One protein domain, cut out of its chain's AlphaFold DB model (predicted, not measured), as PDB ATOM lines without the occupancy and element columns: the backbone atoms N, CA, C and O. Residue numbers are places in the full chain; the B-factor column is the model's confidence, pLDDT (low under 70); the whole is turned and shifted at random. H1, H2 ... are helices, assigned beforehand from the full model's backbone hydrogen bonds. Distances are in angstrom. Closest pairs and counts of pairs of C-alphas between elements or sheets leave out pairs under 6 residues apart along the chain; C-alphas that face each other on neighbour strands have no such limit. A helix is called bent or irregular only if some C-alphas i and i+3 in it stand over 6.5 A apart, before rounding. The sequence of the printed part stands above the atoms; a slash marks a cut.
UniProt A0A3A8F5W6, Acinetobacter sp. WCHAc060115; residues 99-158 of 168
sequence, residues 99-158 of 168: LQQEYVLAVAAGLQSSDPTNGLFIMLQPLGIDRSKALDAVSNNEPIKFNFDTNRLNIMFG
ATOM      1  N   LEU A  99      37.692   6.305  43.173       86.00
ATOM      2  CA  LEU A  99      38.046   6.409  41.757       86.00
ATOM      3  C   LEU A  99      38.771   7.724  41.422       86.00
ATOM      4  O   LEU A  99      39.682   7.744  40.598       86.00
ATOM      5  N   GLN A 100      38.375   8.836  42.046       86.62
ATOM      6  CA  GLN A 100      39.046  10.125  41.863       86.62
ATOM      7  C   GLN A 100      40.452  10.106  42.470       86.62
ATOM      8  O   GLN A 100      41.376  10.653  41.876       86.62
ATOM      9  N   GLN A 101      40.626   9.458  43.625       88.88
ATOM     10  CA  GLN A 101      41.934   9.300  44.262       88.88
ATOM     11  C   GLN A 101      42.896   8.524  43.359       88.88
ATOM     12  O   GLN A 101      44.017   8.973  43.122       88.88
ATOM     13  N   GLU A 102      42.438   7.397  42.809       89.06
ATOM     14  CA  GLU A 102      43.221   6.584  41.877       89.06
ATOM     15  C   GLU A 102      43.597   7.375  40.620       89.06
ATOM     16  O   GLU A 102      44.746   7.345  40.183       89.06
ATOM     17  N   TYR A 103      42.659   8.152  40.080       89.56
ATOM     18  CA  TYR A 103      42.915   9.015  38.935       89.56
ATOM     19  C   TYR A 103      43.964  10.095  39.228       89.56
ATOM     20  O   TYR A 103      44.909  10.255  38.457       89.56
ATOM     21  N   VAL A 104      43.842  10.821  40.344       88.94
ATOM     22  CA  VAL A 104      44.819  11.856  40.723       88.94
ATOM     23  C   VAL A 104      46.197  11.236  40.945       88.94
ATOM     24  O   VAL A 104      47.194  11.800  40.494       88.94
ATOM     25  N   LEU A 105      46.266  10.062  41.574       91.31
ATOM     26  CA  LEU A 105      47.520   9.337  41.762       91.31
ATOM     27  C   LEU A 105      48.128   8.900  40.424       91.31
ATOM     28  O   LEU A 105      49.327   9.073  40.220       91.31
ATOM     29  N   ALA A 106      47.316   8.386  39.499       89.94
ATOM     30  CA  ALA A 106      47.764   7.990  38.168       89.94
ATOM     31  C   ALA A 106      48.291   9.186  37.360       89.94
ATOM     32  O   ALA A 106      49.337   9.086  36.720       89.94
ATOM     33  N   VAL A 107      47.615  10.339  37.431       90.75
ATOM     34  CA  VAL A 107      48.088  11.586  36.811       90.75
ATOM     35  C   VAL A 107      49.400  12.034  37.452       90.75
ATOM     36  O   VAL A 107      50.353  12.317  36.733       90.75
ATOM     37  N   ALA A 108      49.489  12.055  38.784       89.94
ATOM     38  CA  ALA A 108      50.701  12.457  39.496       89.94
ATOM     39  C   ALA A 108      51.893  11.547  39.160       89.94
ATOM     40  O   ALA A 108      52.967  12.044  38.827       89.94
ATOM     41  N   ALA A 109      51.690  10.228  39.161       88.81
ATOM     42  CA  ALA A 109      52.701   9.254  38.759       88.81
ATOM     43  C   ALA A 109      53.102   9.421  37.285       88.81
ATOM     44  O   ALA A 109      54.280   9.338  36.947       88.81
ATOM     45  N   GLY A 110      52.140   9.713  36.404       88.44
ATOM     46  CA  GLY A 110      52.399   9.989  34.994       88.44
ATOM     47  C   GLY A 110      53.179  11.285  34.756       88.44
ATOM     48  O   GLY A 110      54.002  11.328  33.849       88.44
ATOM     49  N   LEU A 111      52.956  12.322  35.569       90.38
ATOM     50  CA  LEU A 111      53.690  13.594  35.501       90.38
ATOM     51  C   LEU A 111      55.102  13.494  36.095       90.38
ATOM     52  O   LEU A 111      55.996  14.199  35.644       90.38
ATOM     53  N   GLN A 112      55.300  12.628  37.093       87.81
ATOM     54  CA  GLN A 112      56.609  12.351  37.698       87.81
ATOM     55  C   GLN A 112      57.437  11.325  36.907       87.81
ATOM     56  O   GLN A 112      58.608  11.107  37.213       87.81
ATOM     57  N   SER A 113      56.834  10.675  35.910       88.50
ATOM     58  CA  SER A 113      57.509   9.716  35.038       88.50
ATOM     59  C   SER A 113      58.551  10.397  34.142       88.50
ATOM     60  O   SER A 113      58.520  11.607  33.924       88.50
ATOM     61  N   SER A 114      59.457   9.602  33.570       86.25
ATOM     62  CA  SER A 114      60.472  10.067  32.614       86.25
ATOM     63  C   SER A 114      59.874  10.749  31.380       86.25
ATOM     64  O   SER A 114      60.513  11.617  30.789       86.25
ATOM     65  N   ASP A 115      58.648  10.374  31.004       87.94
ATOM     66  CA  ASP A 115      57.852  11.057  29.988       87.94
ATOM     67  C   ASP A 115      56.601  11.691  30.636       87.94
ATOM     68  O   ASP A 115      55.582  11.003  30.797       87.94
ATOM     69  N   PRO A 116      56.639  12.996  30.976       87.69
ATOM     70  CA  PRO A 116      55.531  13.689  31.636       87.69
ATOM     71  C   PRO A 116      54.299  13.834  30.737       87.69
ATOM     72  O   PRO A 116      53.201  14.119  31.223       87.69
ATOM     73  N   THR A 117      54.432  13.609  29.422       88.69
ATOM     74  CA  THR A 117      53.284  13.646  28.508       88.69
ATOM     75  C   THR A 117      52.278  12.549  28.833       88.69
ATOM     76  O   THR A 117      51.081  12.740  28.627       88.69
ATOM     77  N   ASN A 118      52.722  11.439  29.430       88.06
ATOM     78  CA  ASN A 118      51.826  10.382  29.883       88.06
ATOM     79  C   ASN A 118      50.854  10.893  30.951       88.06
ATOM     80  O   ASN A 118      49.661  10.626  30.850       88.06
ATOM     81  N   GLY A 119      51.321  11.695  31.914       87.25
ATOM     82  CA  GLY A 119      50.446  12.332  32.903       87.25
ATOM     83  C   GLY A 119      49.410  13.264  32.268       87.25
ATOM     84  O   GLY A 119      48.242  13.248  32.657       87.25
ATOM     85  N   LEU A 120      49.808  14.016  31.235       91.00
ATOM     86  CA  LEU A 120      48.894  14.878  30.478       91.00
ATOM     87  C   LEU A 120      47.827  14.067  29.730       91.00
ATOM     88  O   LEU A 120      46.656  14.424  29.763       91.00
ATOM     89  N   PHE A 121      48.189  12.953  29.093       89.69
ATOM     90  CA  PHE A 121      47.206  12.118  28.395       89.69
ATOM     91  C   PHE A 121      46.300  11.336  29.347       89.69
ATOM     92  O   PHE A 121      45.120  11.180  29.047       89.69
ATOM     93  N   ILE A 122      46.791  10.926  30.521       88.25
ATOM     94  CA  ILE A 122      45.932  10.382  31.583       88.25
ATOM     95  C   ILE A 122      44.918  11.449  32.018       88.25
ATOM     96  O   ILE A 122      43.734  11.147  32.137       88.25
ATOM     97  N   MET A 123      45.350  12.710  32.156       89.69
ATOM     98  CA  MET A 123      44.462  13.823  32.505       89.69
ATOM     99  C   MET A 123      43.380  14.089  31.440       89.69
ATOM    100  O   MET A 123      42.262  14.502  31.743       89.69
ATOM    101  N   LEU A 124      43.717  13.878  30.172       88.69
ATOM    102  CA  LEU A 124      42.826  14.140  29.043       88.69
ATOM    103  C   LEU A 124      41.966  12.927  28.654       88.69
ATOM    104  O   LEU A 124      41.015  13.076  27.882       88.69
ATOM    105  N   GLN A 125      42.236  11.751  29.225       85.00
ATOM    106  CA  GLN A 125      41.502  10.517  28.954       85.00
ATOM    107  C   GLN A 125      39.980  10.643  29.183       85.00
ATOM    108  O   GLN A 125      39.224  10.146  28.345       85.00
ATOM    109  N   PRO A 126      39.474  11.325  30.236       83.44
ATOM    110  CA  PRO A 126      38.032  11.517  30.418       83.44
ATOM    111  C   PRO A 126      37.381  12.368  29.312       83.44
ATOM    112  O   PRO A 126      36.188  12.240  29.047       83.44
ATOM    113  N   LEU A 127      38.166  13.206  28.626       83.25
ATOM    114  CA  LEU A 127      37.730  13.997  27.469       83.25
ATOM    115  C   LEU A 127      37.795  13.199  26.149       83.25
ATOM    116  O   LEU A 127      37.496  13.733  25.078       83.25
ATOM    117  N   GLY A 128      38.212  11.929  26.222       79.56
ATOM    118  CA  GLY A 128      38.357  11.012  25.092       79.56
ATOM    119  C   GLY A 128      39.548  11.301  24.187       79.56
ATOM    120  O   GLY A 128      39.583  10.796  23.058       79.56
ATOM    121  N   ILE A 129      40.493  12.119  24.658       83.19
ATOM    122  CA  ILE A 129      41.730  12.428  23.947       83.19
ATOM    123  C   ILE A 129      42.807  11.444  24.389       83.19
ATOM    124  O   ILE A 129      43.244  11.451  25.536       83.19
ATOM    125  N   ASP A 130      43.275  10.661  23.423       83.88
ATOM    126  CA  ASP A 130      44.414   9.765  23.572       83.88
ATOM    127  C   ASP A 130      45.623  10.323  22.815       83.88
ATOM    128  O   ASP A 130      45.472  11.076  21.845       83.88
ATOM    129  N   ARG A 131      46.827   9.895  23.209       82.19
ATOM    130  CA  ARG A 131      48.085  10.279  22.547       82.19
ATOM    131  C   ARG A 131      48.061  10.007  21.043       82.19
ATOM    132  O   ARG A 131      48.502  10.852  20.275       82.19
ATOM    133  N   SER A 132      47.506   8.866  20.632       83.56
ATOM    134  CA  SER A 132      47.348   8.497  19.220       83.56
ATOM    135  C   SER A 132      46.421   9.456  18.482       83.56
ATOM    136  O   SER A 132      46.834  10.064  17.510       83.56
ATOM    137  N   LYS A 133      45.208   9.687  18.993       82.31
ATOM    138  CA  LYS A 133      44.227  10.578  18.354       82.31
ATOM    139  C   LYS A 133      44.708  12.024  18.265       82.31
ATOM    140  O   LYS A 133      44.424  12.702  17.284       82.31
ATOM    141  N   ALA A 134      45.415  12.504  19.289       81.31
ATOM    142  CA  ALA A 134      46.020  13.830  19.271       81.31
ATOM    143  C   ALA A 134      47.128  13.915  18.211       81.31
ATOM    144  O   ALA A 134      47.178  14.885  17.458       81.31
ATOM    145  N   LEU A 135      47.976  12.887  18.120       84.06
ATOM    146  CA  LEU A 135      49.042  12.821  17.125       84.06
ATOM    147  C   LEU A 135      48.485  12.706  15.700       84.06
ATOM    148  O   LEU A 135      48.954  13.408  14.810       84.06
ATOM    149  N   ASP A 136      47.448  11.895  15.503       84.62
ATOM    150  CA  ASP A 136      46.759  11.728  14.226       84.62
ATOM    151  C   ASP A 136      46.085  13.033  13.789       84.62
ATOM    152  O   ASP A 136      46.178  13.412  12.625       84.62
ATOM    153  N   ALA A 137      45.441  13.762  14.706       82.88
ATOM    154  CA  ALA A 137      44.836  15.057  14.399       82.88
ATOM    155  C   ALA A 137      45.891  16.088  13.966       82.88
ATOM    156  O   ALA A 137      45.714  16.769  12.958       82.88
ATOM    157  N   VAL A 138      47.024  16.153  14.671       84.94
ATOM    158  CA  VAL A 138      48.138  17.049  14.317       84.94
ATOM    159  C   VAL A 138      48.771  16.643  12.983       84.94
ATOM    160  O   VAL A 138      49.000  17.500  12.132       84.94
ATOM    161  N   SER A 139      49.011  15.349  12.766       86.00
ATOM    162  CA  SER A 139      49.628  14.833  11.540       86.00
ATOM    163  C   SER A 139      48.742  15.025  10.309       86.00
ATOM    164  O   SER A 139      49.257  15.280   9.224       86.00
ATOM    165  N   ASN A 140      47.423  14.903  10.465       85.00
ATOM    166  CA  ASN A 140      46.456  15.071   9.379       85.00
ATOM    167  C   ASN A 140      45.934  16.514   9.258       85.00
ATOM    168  O   ASN A 140      45.064  16.783   8.433       85.00
ATOM    169  N   ASN A 141      46.456  17.445  10.070       82.38
ATOM    170  CA  ASN A 141      46.004  18.835  10.152       82.38
ATOM    171  C   ASN A 141      44.477  18.959  10.375       82.38
ATOM    172  O   ASN A 141      43.820  19.868   9.862       82.38
ATOM    173  N   GLU A 142      43.913  18.017  11.134       82.50
ATOM    174  CA  GLU A 142      42.508  17.966  11.524       82.50
ATOM    175  C   GLU A 142      42.299  18.585  12.916       82.50
ATOM    176  O   GLU A 142      43.176  18.518  13.781       82.50
ATOM    177  N   PRO A 143      41.113  19.155  13.193       80.12
ATOM    178  CA  PRO A 143      40.775  19.582  14.542       80.12
ATOM    179  C   PRO A 143      40.728  18.377  15.491       80.12
ATOM    180  O   PRO A 143      40.138  17.341  15.173       80.12
ATOM    181  N   ILE A 144      41.301  18.533  16.688       80.25
ATOM    182  CA  ILE A 144      41.236  17.516  17.743       80.25
ATOM    183  C   ILE A 144      39.765  17.281  18.105       80.25
ATOM    184  O   ILE A 144      39.059  18.185  18.560       80.25
ATOM    185  N   LYS A 145      39.292  16.053  17.886       79.31
ATOM    186  CA  LYS A 145      37.919  15.642  18.192       79.31
ATOM    187  C   LYS A 145      37.846  15.238  19.662       79.31
ATOM    188  O   LYS A 145      38.453  14.251  20.069       79.31
ATOM    189  N   PHE A 146      37.085  15.994  20.445       79.94
ATOM    190  CA  PHE A 146      36.777  15.661  21.834       79.94
ATOM    191  C   PHE A 146      35.632  14.648  21.858       79.94
ATOM    192  O   PHE A 146      34.556  14.920  21.321       79.94
ATOM    193  N   ASN A 147      35.863  13.489  22.471       80.06
ATOM    194  CA  ASN A 147      34.844  12.465  22.663       80.06
ATOM    195  C   ASN A 147      34.608  12.280  24.160       80.06
ATOM    196  O   ASN A 147      35.205  11.410  24.789       80.06
ATOM    197  N   PHE A 148      33.772  13.141  24.730       81.44
ATOM    198  CA  PHE A 148      33.464  13.106  26.153       81.44
ATOM    199  C   PHE A 148      32.816  11.769  26.514       81.44
ATOM    200  O   PHE A 148      31.694  11.482  26.094       81.44
ATOM    201  N   ASP A 149      33.506  10.970  27.324       77.75
ATOM    202  CA  ASP A 149      32.899   9.797  27.938       77.75
ATOM    203  C   ASP A 149      32.016  10.284  29.086       77.75
ATOM    204  O   ASP A 149      32.454  10.449  30.227       77.75
ATOM    205  N   THR A 150      30.759  10.584  28.759       76.50
ATOM    206  CA  THR A 150      29.789  11.146  29.701       76.50
ATOM    207  C   THR A 150      29.583  10.255  30.921       76.50
ATOM    208  O   THR A 150      29.361  10.771  32.014       76.50
ATOM    209  N   ASN A 151      29.717   8.935  30.764       79.31
ATOM    210  CA  ASN A 151      29.604   7.985  31.863       79.31
ATOM    211  C   ASN A 151      30.788   8.127  32.821       79.31
ATOM    212  O   ASN A 151      30.585   8.290  34.022       79.31
ATOM    213  N   ARG A 152      32.027   8.134  32.309       75.88
ATOM    214  CA  ARG A 152      33.220   8.321  33.155       75.88
ATOM    215  C   ARG A 152      33.261   9.703  33.794       75.88
ATOM    216  O   ARG A 152      33.596   9.813  34.969       75.88
ATOM    217  N   LEU A 153      32.872  10.741  33.059       82.25
ATOM    218  CA  LEU A 153      32.820  12.109  33.571       82.25
ATOM    219  C   LEU A 153      31.745  12.280  34.653       82.25
ATOM    220  O   LEU A 153      32.010  12.946  35.648       82.25
ATOM    221  N   ASN A 154      30.583  11.631  34.532       80.31
ATOM    222  CA  ASN A 154      29.573  11.621  35.598       80.31
ATOM    223  C   ASN A 154      30.083  10.915  36.860       80.31
ATOM    224  O   ASN A 154      29.847  11.394  37.965       80.31
ATOM    225  N   ILE A 155      30.829   9.817  36.719       79.81
ATOM    226  CA  ILE A 155      31.408   9.113  37.874       79.81
ATOM    227  C   ILE A 155      32.536   9.946  38.517       79.81
ATOM    228  O   ILE A 155      32.680   9.958  39.738       79.81
ATOM    229  N   MET A 156      33.324  10.673  37.716       75.81
ATOM    230  CA  MET A 156      34.461  11.474  38.189       75.81
ATOM    231  C   MET A 156      34.092  12.871  38.690       75.81
ATOM    232  O   MET A 156      34.769  13.376  39.574       75.81
ATOM    233  N   PHE A 157      33.062  13.520  38.153       79.38
ATOM    234  CA  PHE A 157      32.742  14.925  38.445       79.38
ATOM    235  C   PHE A 157      31.286  15.134  38.902       79.38
ATOM    236  O   PHE A 157      30.891  16.262  39.209       79.38
ATOM    237  N   GLY A 158      30.494  14.059  38.991       75.69
ATOM    238  CA  GLY A 158      29.074  14.089  39.354       75.69
ATOM    239  C   GLY A 158      28.191  14.706  38.268       75.69
ATOM    240  O   GLY A 158      28.656  15.076  37.201       75.69
TER     241      GLY A 158
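What this domain is: This is residues 99 to 158 of the 168 residues of a protein of Acinetobacter sp. WCHAc060115 (UniProt A0A3A8F5W6). This is a flat arrangement of four helices: H1 and H2 form a helical hairpin shaped like a narrow V, closed at residues 113 to 116, with H4 lying across its open end near residue 100 of H1 and residue 126 of H2. H3 lies beyond H2, on the side away from H1 and about perpendicular to H2, and the stretch of residues 140 to 149 leads from the end of H3 back to H4. The printed part has 60 residues with four named helices, in the order H1, H2, H3, H4, and no named strand; the class is all helix. It is only just compact, close to loose, with a radius of gyration of the C-alphas of 12.6 A, and the C-alphas span 36 by 31 by 10 A along their three main axes.

How they stand to each other: Begin at the first printed residue with H1, residues 99 to 112, and go on to H2, residues 117 to 127; the two are a helical hairpin, and their lines stand at a shallow tilt of 29 degrees and run opposite ways. Look at Gly 110 and Gly 119 to find where they touch: their C-alphas, the closest of the two helices, are 3.7 A apart. H1 touches H2 with residues 106 to 112 alone, and 19 pairs of C-alphas are within 8 A. Next along the printed part comes H3, residues 131 to 139, which touches no helix but is near H2. H2 and H3 are close but not clearly touching, with the closest C-alphas, those of Phe 121 and Arg 131, 6.2 A apart, and their lines are about perpendicular at 88 degrees. H1 and H3 are apart. Last comes H4, residues 150 to 158, which touches no helix but is near both H1 and H2. With H1 it is close but not clearly touching: the closest C-alphas are those of Gln 100 and Met 156, 6.0 A apart, and the lines are about perpendicular at 85 degrees. With H2 it is also close but not clearly touching, with the closest C-alphas, those of Pro 126 and Leu 153, 6.1 A apart and the lines about perpendicular at 78 degrees. H3 and H4 are apart, though they follow each other in the chain. In the backbones of H1, H3 and H4, every O i to N i+4 pair is within hydrogen-bond range; in H2, 5 of 7 are.

Where its parts are: Find C-alpha 99 at (38.046, 6.409, 41.757); from there H1 runs 19.9 A to C-alpha 112 at (56.609, 12.351, 37.698). With 14 residues it is the longest helix. H2 goes from Thr 117 to Leu 127, 15.6 A from first to last C-alpha. It is irregular: C-alphas 123 and 126 are 7.1 A apart, where a regular helix has about 5 A. H3 goes from Arg 131 to Ser 139 over 12.0 A. H4 goes from Thr 150 over 10.1 A to Gly 158, whose C-alpha you find at (29.074, 14.089, 39.354).

The domain as a whole: The two C-alphas farthest apart are those of Gln 101 and Asn 141, 35.7 A from each other, while the first and last printed C-alphas, those of Leu 99 and Gly 158, are 12.1 A apart. The printed part has no cut. The links from H1 to H2 and from H2 to H3 are tight, with 4 and 3 residues; the link from H3 to H4, with 10 residues, is short, and no link is long. In this predicted model the mean pLDDT of the printed part is 84.5, no printed residue is under 70, and H4 has a mean of 78.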